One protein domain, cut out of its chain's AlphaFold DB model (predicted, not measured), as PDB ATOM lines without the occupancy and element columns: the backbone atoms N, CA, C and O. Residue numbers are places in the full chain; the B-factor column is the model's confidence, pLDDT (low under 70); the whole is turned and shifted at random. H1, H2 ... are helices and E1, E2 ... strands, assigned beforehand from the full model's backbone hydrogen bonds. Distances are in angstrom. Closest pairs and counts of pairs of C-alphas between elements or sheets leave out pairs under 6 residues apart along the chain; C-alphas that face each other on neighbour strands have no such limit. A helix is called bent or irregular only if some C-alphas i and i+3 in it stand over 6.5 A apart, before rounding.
ATOM      1  N   LEU A   2      46.292  35.662  60.863       80.00
ATOM      2  CA  LEU A   2      46.640  34.517  61.729       80.00
ATOM      3  C   LEU A   2      46.327  34.735  63.224       80.00
ATOM      4  O   LEU A   2      45.715  33.877  63.842       80.00
ATOM      5  N   ALA A   3      46.670  35.898  63.790       84.25
ATOM      6  CA  ALA A   3      46.384  36.200  65.198       84.25
ATOM      7  C   ALA A   3      44.882  36.141  65.536       84.25
ATOM      8  O   ALA A   3      44.512  35.688  66.610       84.25
ATOM      9  N   VAL A   4      44.015  36.541  64.599       87.50
ATOM     10  CA  VAL A   4      42.557  36.472  64.778       87.50
ATOM     11  C   VAL A   4      42.099  35.017  64.830       87.50
ATOM     12  O   VAL A   4      41.332  34.662  65.715       87.50
ATOM     13  N   LEU A   5      42.616  34.161  63.942       85.44
ATOM     14  CA  LEU A   5      42.312  32.726  63.961       85.44
ATOM     15  C   LEU A   5      42.754  32.069  65.270       85.44
ATOM     16  O   LEU A   5      42.005  31.279  65.832       85.44
ATOM     17  N   VAL A   6      43.934  32.433  65.783       89.38
ATOM     18  CA  VAL A   6      44.429  31.933  67.074       89.38
ATOM     19  C   VAL A   6      43.514  32.359  68.218       89.38
ATOM     20  O   VAL A   6      43.166  31.523  69.043       89.38
ATOM     21  N   ILE A   7      43.076  33.620  68.249       90.31
ATOM     22  CA  ILE A   7      42.159  34.123  69.282       90.31
ATOM     23  C   ILE A   7      40.802  33.414  69.202       90.31
ATOM     24  O   ILE A   7      40.271  32.990  70.225       90.31
ATOM     25  N   VAL A   8      40.248  33.247  67.999       91.44
ATOM     26  CA  VAL A   8      38.964  32.557  67.804       91.44
ATOM     27  C   VAL A   8      39.069  31.088  68.211       91.44
ATOM     28  O   VAL A   8      38.176  30.593  68.890       91.44
ATOM     29  N   ALA A   9      40.159  30.405  67.861       91.44
ATOM     30  CA  ALA A   9      40.397  29.023  68.264       91.44
ATOM     31  C   ALA A   9      40.571  28.888  69.784       91.44
ATOM     32  O   ALA A   9      39.855  28.110  70.402       91.44
ATOM     33  N   ALA A  10      41.465  29.670  70.391       89.56
ATOM     34  CA  ALA A  10      41.772  29.584  71.818       89.56
ATOM     35  C   ALA A  10      40.624  30.072  72.725       89.56
ATOM     36  O   ALA A  10      40.512  29.630  73.862       89.56
ATOM     37  N   GLY A  11      39.763  30.964  72.228       88.38
ATOM     38  CA  GLY A  11      38.565  31.421  72.932       88.38
ATOM     39  C   GLY A  11      37.325  30.610  72.561       88.38
ATOM     40  O   GLY A  11      36.925  29.688  73.269       88.38
ATOM     41  N   ALA A  12      36.694  30.970  71.440       88.25
ATOM     42  CA  ALA A  12      35.410  30.406  71.027       88.25
ATOM     43  C   ALA A  12      35.504  28.917  70.670       88.25
ATOM     44  O   ALA A  12      34.651  28.144  71.091       88.25
ATOM     45  N   GLY A  13      36.549  28.511  69.941       90.19
ATOM     46  CA  GLY A  13      36.779  27.122  69.541       90.19
ATOM     47  C   GLY A  13      36.981  26.192  70.736       90.19
ATOM     48  O   GLY A  13      36.395  25.112  70.787       90.19
ATOM     49  N   LEU A  14      37.762  26.624  71.729       90.44
ATOM     50  CA  LEU A  14      37.955  25.889  72.981       90.44
ATOM     51  C   LEU A  14      36.627  25.734  73.741       90.44
ATOM     52  O   LEU A  14      36.298  24.646  74.210       90.44
ATOM     53  N   GLY A  15      35.819  26.798  73.768       88.69
ATOM     54  CA  GLY A  15      34.475  26.794  74.344       88.69
ATOM     55  C   GLY A  15      33.497  25.811  73.685       88.69
ATOM     56  O   GLY A  15      32.499  25.449  74.300       88.69
ATOM     57  N   MET A  16      33.756  25.333  72.466       88.75
ATOM     58  CA  MET A  16      32.870  24.363  71.804       88.75
ATOM     59  C   MET A  16      32.975  22.949  72.397       88.75
ATOM     60  O   MET A  16      32.099  22.125  72.140       88.75
ATOM     61  N   GLY A  17      34.018  22.659  73.178       87.94
ATOM     62  CA  GLY A  17      34.177  21.369  73.840       87.94
ATOM     63  C   GLY A  17      35.612  21.105  74.276       87.94
ATOM     64  O   GLY A  17      36.519  21.028  73.447       87.94
ATOM     65  N   LEU A  18      35.807  20.900  75.573       87.94
ATOM     66  CA  LEU A  18      37.070  20.475  76.162       87.94
ATOM     67  C   LEU A  18      36.808  19.201  76.961       87.94
ATOM     68  O   LEU A  18      36.046  19.228  77.919       87.94
ATOM     69  N   ASN A  19      37.399  18.086  76.538       85.31
ATOM     70  CA  ASN A  19      37.314  16.833  77.280       85.31
ATOM     71  C   ASN A  19      38.569  16.699  78.139       85.31
ATOM     72  O   ASN A  19      39.668  16.588  77.591       85.31
ATOM     73  N   ASP A  20      38.395  16.731  79.453       81.81
ATOM     74  CA  ASP A  20      39.473  16.527  80.412       81.81
ATOM     75  C   ASP A  20      39.005  15.557  81.500       81.81
ATOM     76  O   ASP A  20      37.898  15.673  82.022       81.81
ATOM     77  N   GLY A  21      39.806  14.531  81.790       77.69
ATOM     78  CA  GLY A  21      39.460  13.507  82.785       77.69
ATOM     79  C   GLY A  21      38.182  12.692  82.513       77.69
ATOM     80  O   GLY A  21      37.729  11.984  83.408       77.69
ATOM     81  N   GLY A  22      37.605  12.752  81.305       77.94
ATOM     82  CA  GLY A  22      36.329  12.103  80.967       77.94
ATOM     83  C   GLY A  22      35.096  12.991  81.164       77.94
ATOM     84  O   GLY A  22      33.990  12.561  80.833       77.94
ATOM     85  N   GLU A  23      35.276  14.225  81.640       84.94
ATOM     86  CA  GLU A  23      34.233  15.245  81.702       84.94
ATOM     87  C   GLU A  23      34.326  16.183  80.493       84.94
ATOM     88  O   GLU A  23      35.404  16.630  80.095       84.94
ATOM     89  N   LEU A  24      33.173  16.475  79.883       88.50
ATOM     90  CA  LEU A  24      33.071  17.410  78.768       88.50
ATOM     91  C   LEU A  24      32.672  18.791  79.288       88.50
ATOM     92  O   LEU A  24      31.516  19.028  79.643       88.50
ATOM     93  N   PHE A  25      33.614  19.722  79.254       89.56
ATOM     94  CA  PHE A  25      33.369  21.129  79.526       89.56
ATOM     95  C   PHE A  25      32.956  21.846  78.237       89.56
ATOM     96  O   PHE A  25      33.519  21.606  77.167       89.56
ATOM     97  N   THR A  26      31.987  22.759  78.325       90.44
ATOM     98  CA  THR A  26      31.534  23.588  77.192       90.44
ATOM     99  C   THR A  26      31.279  25.027  77.636       90.44
ATOM    100  O   THR A  26      31.114  25.310  78.825       90.44
ATOM    101  N   GLY A  27      31.259  25.950  76.679       89.69
ATOM    102  CA  GLY A  27      31.012  27.369  76.897       89.69
ATOM    103  C   GLY A  27      31.999  27.988  77.883       89.69
ATOM    104  O   GLY A  27      33.211  27.792  77.782       89.69
ATOM    105  N   LEU A  28      31.460  28.733  78.851       87.94
ATOM    106  CA  LEU A  28      32.249  29.401  79.883       87.94
ATOM    107  C   LEU A  28      33.022  28.405  80.758       87.94
ATOM    108  O   LEU A  28      34.173  28.669  81.074       87.94
ATOM    109  N   ALA A  29      32.446  27.239  81.068       88.06
ATOM    110  CA  ALA A  29      33.098  26.240  81.913       88.06
ATOM    111  C   ALA A  29      34.385  25.687  81.277       88.06
ATOM    112  O   ALA A  29      35.373  25.488  81.970       88.06
ATOM    113  N   ALA A  30      34.414  25.498  79.951       88.00
ATOM    114  CA  ALA A  30      35.632  25.083  79.245       88.00
ATOM    115  C   ALA A  30      36.714  26.168  79.275       88.00
ATOM    116  O   ALA A  30      37.898  25.872  79.446       88.00
ATOM    117  N   TYR A  31      36.300  27.429  79.127       86.50
ATOM    118  CA  TYR A  31      37.207  28.566  79.209       86.50
ATOM    119  C   TYR A  31      37.779  28.713  80.622       86.50
ATOM    120  O   TYR A  31      38.990  28.825  80.777       86.50
ATOM    121  N   GLU A  32      36.936  28.663  81.652       88.75
ATOM    122  CA  GLU A  32      37.355  28.749  83.052       88.75
ATOM    123  C   GLU A  32      38.203  27.556  83.477       88.75
ATOM    124  O   GLU A  32      39.144  27.748  84.232       88.75
ATOM    125  N   HIS A  33      37.949  26.351  82.962       87.94
ATOM    126  CA  HIS A  33      38.778  25.183  83.261       87.94
ATOM    127  C   HIS A  33      40.209  25.351  82.736       87.94
ATOM    128  O   HIS A  33      41.180  25.165  83.467       87.94
ATOM    129  N   HIS A  34      40.361  25.781  81.479       86.25
ATOM    130  CA  HIS A  34      41.682  25.980  80.879       86.25
ATOM    131  C   HIS A  34      42.390  27.246  81.406       86.25
ATOM    132  O   HIS A  34      43.581  27.227  81.730       86.25
ATOM    133  N   TYR A  35      41.650  28.349  81.540       88.50
ATOM    134  CA  TYR A  35      42.153  29.661  81.961       88.50
ATOM    135  C   TYR A  35      41.897  29.974  83.443       88.50
ATOM    136  O   TYR A  35      41.925  31.143  83.829       88.50
ATOM    137  N   ALA A  36      41.699  28.950  84.283       86.94
ATOM    138  CA  ALA A  36      41.407  29.091  85.715       86.94
ATOM    139  C   ALA A  36      42.419  29.983  86.441       86.94
ATOM    140  O   ALA A  36      42.089  30.725  87.367       86.94
ATOM    141  N   SER A  37      43.683  29.903  86.027       87.56
ATOM    142  CA  SER A  37      44.753  30.729  86.558       87.56
ATOM    143  C   SER A  37      45.781  31.054  85.484       87.56
ATOM    144  O   SER A  37      45.976  30.316  84.517       87.56
ATOM    145  N   TRP A  38      46.536  32.129  85.708       79.31
ATOM    146  CA  TRP A  38      47.707  32.427  84.888       79.31
ATOM    147  C   TRP A  38      48.715  31.278  84.871       79.31
ATOM    148  O   TRP A  38      49.380  31.091  83.865       79.31
ATOM    149  N   SER A  39      48.823  30.506  85.957       80.94
ATOM    150  CA  SER A  39      49.751  29.376  86.050       80.94
ATOM    151  C   SER A  39      49.324  28.203  85.162       80.94
ATOM    152  O   SER A  39      50.154  27.666  84.431       80.94
ATOM    153  N   SER A  40      48.034  27.845  85.167       80.38
ATOM    154  CA  SER A  40      47.494  26.717  84.389       80.38
ATOM    155  C   SER A  40      47.533  26.962  82.879       80.38
ATOM    156  O   SER A  40      47.762  26.031  82.114       80.38
ATOM    157  N   ALA A  41      47.381  28.217  82.452       81.69
ATOM    158  CA  ALA A  41      47.462  28.612  81.045       81.69
ATOM    159  C   ALA A  41      48.888  28.982  80.583       81.69
ATOM    160  O   ALA A  41      49.100  29.352  79.421       81.69
ATOM    161  N   ASN A  42      49.882  28.935  81.479       81.94
ATOM    162  CA  ASN A  42      51.261  29.261  81.137       81.94
ATOM    163  C   ASN A  42      52.037  28.025  80.666       81.94
ATOM    164  O   ASN A  42      51.775  26.891  81.049       81.94
ATOM    165  N   GLY A  43      53.050  28.266  79.839       82.94
ATOM    166  CA  GLY A  43      53.856  27.215  79.228       82.94
ATOM    167  C   GLY A  43      53.423  26.862  77.809       82.94
ATOM    168  O   GLY A  43      52.362  27.246  77.322       82.94
ATOM    169  N   LEU A  44      54.321  26.178  77.101       84.25
ATOM    170  CA  LEU A  44      54.143  25.880  75.685       84.25
ATOM    171  C   LEU A  44      53.034  24.846  75.452       84.25
ATOM    172  O   LEU A  44      52.242  25.046  74.540       84.25
ATOM    173  N   SER A  45      52.953  23.797  76.282       86.19
ATOM    174  CA  SER A  45      51.929  22.748  76.136       86.19
ATOM    175  C   SER A  45      50.529  23.334  76.247       86.19
ATOM    176  O   SER A  45      49.802  23.295  75.270       86.19
ATOM    177  N   ALA A  46      50.207  24.008  77.359       88.38
ATOM    178  CA  ALA A  46      48.886  24.600  77.577       88.38
ATOM    179  C   ALA A  46      48.454  25.517  76.416       88.38
ATOM    180  O   ALA A  46      47.338  25.412  75.910       88.38
ATOM    181  N   LYS A  47      49.370  26.360  75.916       89.81
ATOM    182  CA  LYS A  47      49.112  27.244  74.767       89.81
ATOM    183  C   LYS A  47      48.854  26.480  73.466       89.81
ATOM    184  O   LYS A  47      47.993  26.887  72.686       89.81
ATOM    185  N   LEU A  48      49.614  25.414  73.206       90.75
ATOM    186  CA  LEU A  48      49.425  24.572  72.026       90.75
ATOM    187  C   LEU A  48      48.134  23.763  72.129       90.75
ATOM    188  O   LEU A  48      47.377  23.736  71.163       90.75
ATOM    189  N   ASP A  49      47.854  23.176  73.288       89.94
ATOM    190  CA  ASP A  49      46.667  22.362  73.543       89.94
ATOM    191  C   ASP A  49      45.395  23.183  73.323       89.94
ATOM    192  O   ASP A  49      44.521  22.767  72.561       89.94
ATOM    193  N   ALA A  50      45.335  24.405  73.868       91.06
ATOM    194  CA  ALA A  50      44.215  25.315  73.641       91.06
ATOM    195  C   ALA A  50      43.972  25.597  72.156       91.06
ATOM    196  O   ALA A  50      42.841  25.560  71.666       91.06
ATOM    197  N   PHE A  51      45.051  25.876  71.425       92.12
ATOM    198  CA  PHE A  51      44.967  26.211  70.013       92.12
ATOM    199  C   PHE A  51      44.610  24.994  69.147       92.12
ATOM    200  O   PHE A  51      43.804  25.125  68.226       92.12
ATOM    201  N   ILE A  52      45.161  23.813  69.445       93.44
ATOM    202  CA  ILE A  52      44.899  22.569  68.711       93.44
ATOM    203  C   ILE A  52      43.460  22.108  68.947       93.44
ATOM    204  O   ILE A  52      42.739  21.894  67.972       93.44
ATOM    205  N   ILE A  53      43.029  21.995  70.208       92.38
ATOM    206  CA  ILE A  53      41.672  21.556  70.571       92.38
ATOM    207  C   ILE A  53      40.648  22.541  70.013       92.38
ATOM    208  O   ILE A  53      39.725  22.145  69.301       92.38
ATOM    209  N   GLY A  54      40.860  23.836  70.253       92.81
ATOM    210  CA  GLY A  54      39.947  24.867  69.790       92.81
ATOM    211  C   GLY A  54      39.834  24.931  68.269       92.81
ATOM    212  O   GLY A  54      38.732  25.035  67.732       92.81
ATOM    213  N   SER A  55      40.948  24.780  67.550       93.12
ATOM    214  CA  SER A  55      40.907  24.711  66.086       93.12
ATOM    215  C   SER A  55      40.213  23.438  65.600       93.12
ATOM    216  O   SER A  55      39.395  23.504  64.687       93.12
ATOM    217  N   ALA A  56      40.489  22.283  66.212       93.25
ATOM    218  CA  ALA A  56      39.863  21.015  65.842       93.25
ATOM    219  C   ALA A  56      38.334  21.045  66.014       93.25
ATOM    220  O   ALA A  56      37.611  20.504  65.176       93.25
ATOM    221  N   ASN A  57      37.835  21.731  67.044       92.81
ATOM    222  CA  ASN A  57      36.403  21.940  67.247       92.81
ATOM    223  C   ASN A  57      35.777  22.840  66.169       92.81
ATOM    224  O   ASN A  57      34.687  22.553  65.665       92.81
ATOM    225  N   LEU A  58      36.486  23.896  65.758       91.94
ATOM    226  CA  LEU A  58      36.047  24.742  64.647       91.94
ATOM    227  C   LEU A  58      35.977  23.941  63.340       91.94
ATOM    228  O   LEU A  58      34.990  24.044  62.618       91.94
ATOM    229  N   PHE A  59      36.967  23.085  63.062       91.38
ATOM    230  CA  PHE A  59      36.923  22.167  61.915       91.38
ATOM    231  C   PHE A  59      35.724  21.215  61.969       91.38
ATOM    232  O   PHE A  59      35.067  21.011  60.947       91.38
ATOM    233  N   SER A  60      35.392  20.700  63.157       91.38
ATOM    234  CA  SER A  60      34.202  19.865  63.374       91.38
ATOM    235  C   SER A  60      32.910  20.580  62.979       91.38
ATOM    236  O   SER A  60      32.037  19.989  62.347       91.38
ATOM    237  N   SER A  61      32.828  21.887  63.237       88.38
ATOM    238  CA  SER A  61      31.671  22.713  62.860       88.38
ATOM    239  C   SER A  61      31.500  22.868  61.345       88.38
ATOM    240  O   SER A  61      30.393  23.107  60.871       88.38
ATOM    241  N   PHE A  62      32.576  22.683  60.573       88.19
ATOM    242  CA  PHE A  62      32.548  22.635  59.107       88.19
ATOM    243  C   PHE A  62      32.363  21.212  58.548       88.19
ATOM    244  O   PHE A  62      32.459  21.012  57.339       88.19
ATOM    245  N   GLY A  63      32.112  20.216  59.405       89.88
ATOM    246  CA  GLY A  63      31.911  18.819  59.012       89.88
ATOM    247  C   GLY A  63      33.194  17.989  58.896       89.88
ATOM    248  O   GLY A  63      33.137  16.847  58.442       89.88
ATOM    249  N   ILE A  64      34.353  18.519  59.306       91.12
ATOM    250  CA  ILE A  64      35.623  17.778  59.309       91.12
ATOM    251  C   ILE A  64      35.818  17.123  60.681       91.12
ATOM    252  O   ILE A  64      35.925  17.843  61.671       91.12
ATOM    253  N   PRO A  65      35.941  15.785  60.783       91.25
ATOM    254  CA  PRO A  65      36.077  15.134  62.082       91.25
ATOM    255  C   PRO A  65      37.275  15.665  62.883       91.25
ATOM    256  O   PRO A  65      38.374  15.834  62.345       91.25
TER     257      PRO A  65
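What this domain is: This is residues 2 to 65 of the 231 residues of the protein "Carbon starvation protein A" of Bacteroides sp (UniProt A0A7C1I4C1). Two helices, H1 and H3, cross at nearly a right angle, with the last part of H1 against the middle of the longer H3. Beyond this crossing, at the same end of H1, lie a short helix, H2, and a small two-stranded hairpin, E1 and E2; a loop, residues 35 to 43, leads from H2 back to the beginning of H3. The printed part has 64 residues, with named elements in the order H1, E1, E2, H2, H3; the sheet order is E1 - E2, antiparallel, and the class is mostly helix. The whole is compact, with a radius of gyration of the C-alphas of 11.1 A and spans of 33 by 29 by 18 A.

How they stand to each other: H1, residues 2 to 15, touches H3, residues 44 to 61; of H3, residues 50 to 58 alone touch H1. Their closest C-alphas, those of Gly 13 and Gly 54, are 3.9 A apart, and their lines are about perpendicular at 79 degrees. After H1, E1, residues 18 to 20, and E2, residues 23 to 25, form a hairpin of antiparallel neighbour strands, with 150 degrees between their directions. N 18 and O 25 at 2.9 A, and N 25 and O 18 at 2.8 A, are within hydrogen-bond range. E2 and H3 are apart. H2, residues 27 to 34, touches H1, of which residues 11 to 15 alone touch H2; the closest C-alphas, those of Gly 15 and Gly 27, are 4.3 A apart, and the lines are about perpendicular at 76 degrees. The closest C-alphas of E1 and H2, those of Leu 18 and Ala 30, are 5.7 A apart. H2 and H3 are close but not clearly touching, with His 34 and Ala 50 the closest at 7.7 A between C-alphas; they run opposite ways at a shallow tilt of 23 degrees. Every O i to N i+4 pair is within hydrogen-bond range in H2 and H3, and 9 of 10 are in H1.

Where its parts are: H1 begins at C-alpha 2, (46.640, 34.517, 61.729), and is 19.2 A long; it is neither bent nor irregular, but only just: C-alphas 10 and 13 are 6.0 A apart. E1 and E2 are each 6.3 A long. H2, 11.5 A long, begins at C-alpha 27, (31.012, 27.369, 76.897). H3, 26.1 A long, ends at C-alpha 61, (31.671, 22.713, 62.860).

The domain as a whole: The two C-alphas farthest apart, those of Ser 39 and Gly 63, are 34.1 A from each other. The printed part has no cut. The links H1 to E1, E1 to E2 and E2 to H2 are tight; the link H2 to H3, with 9 residues, is short. The mean pLDDT of the printed part is 87.9, and no printed residue is under 70.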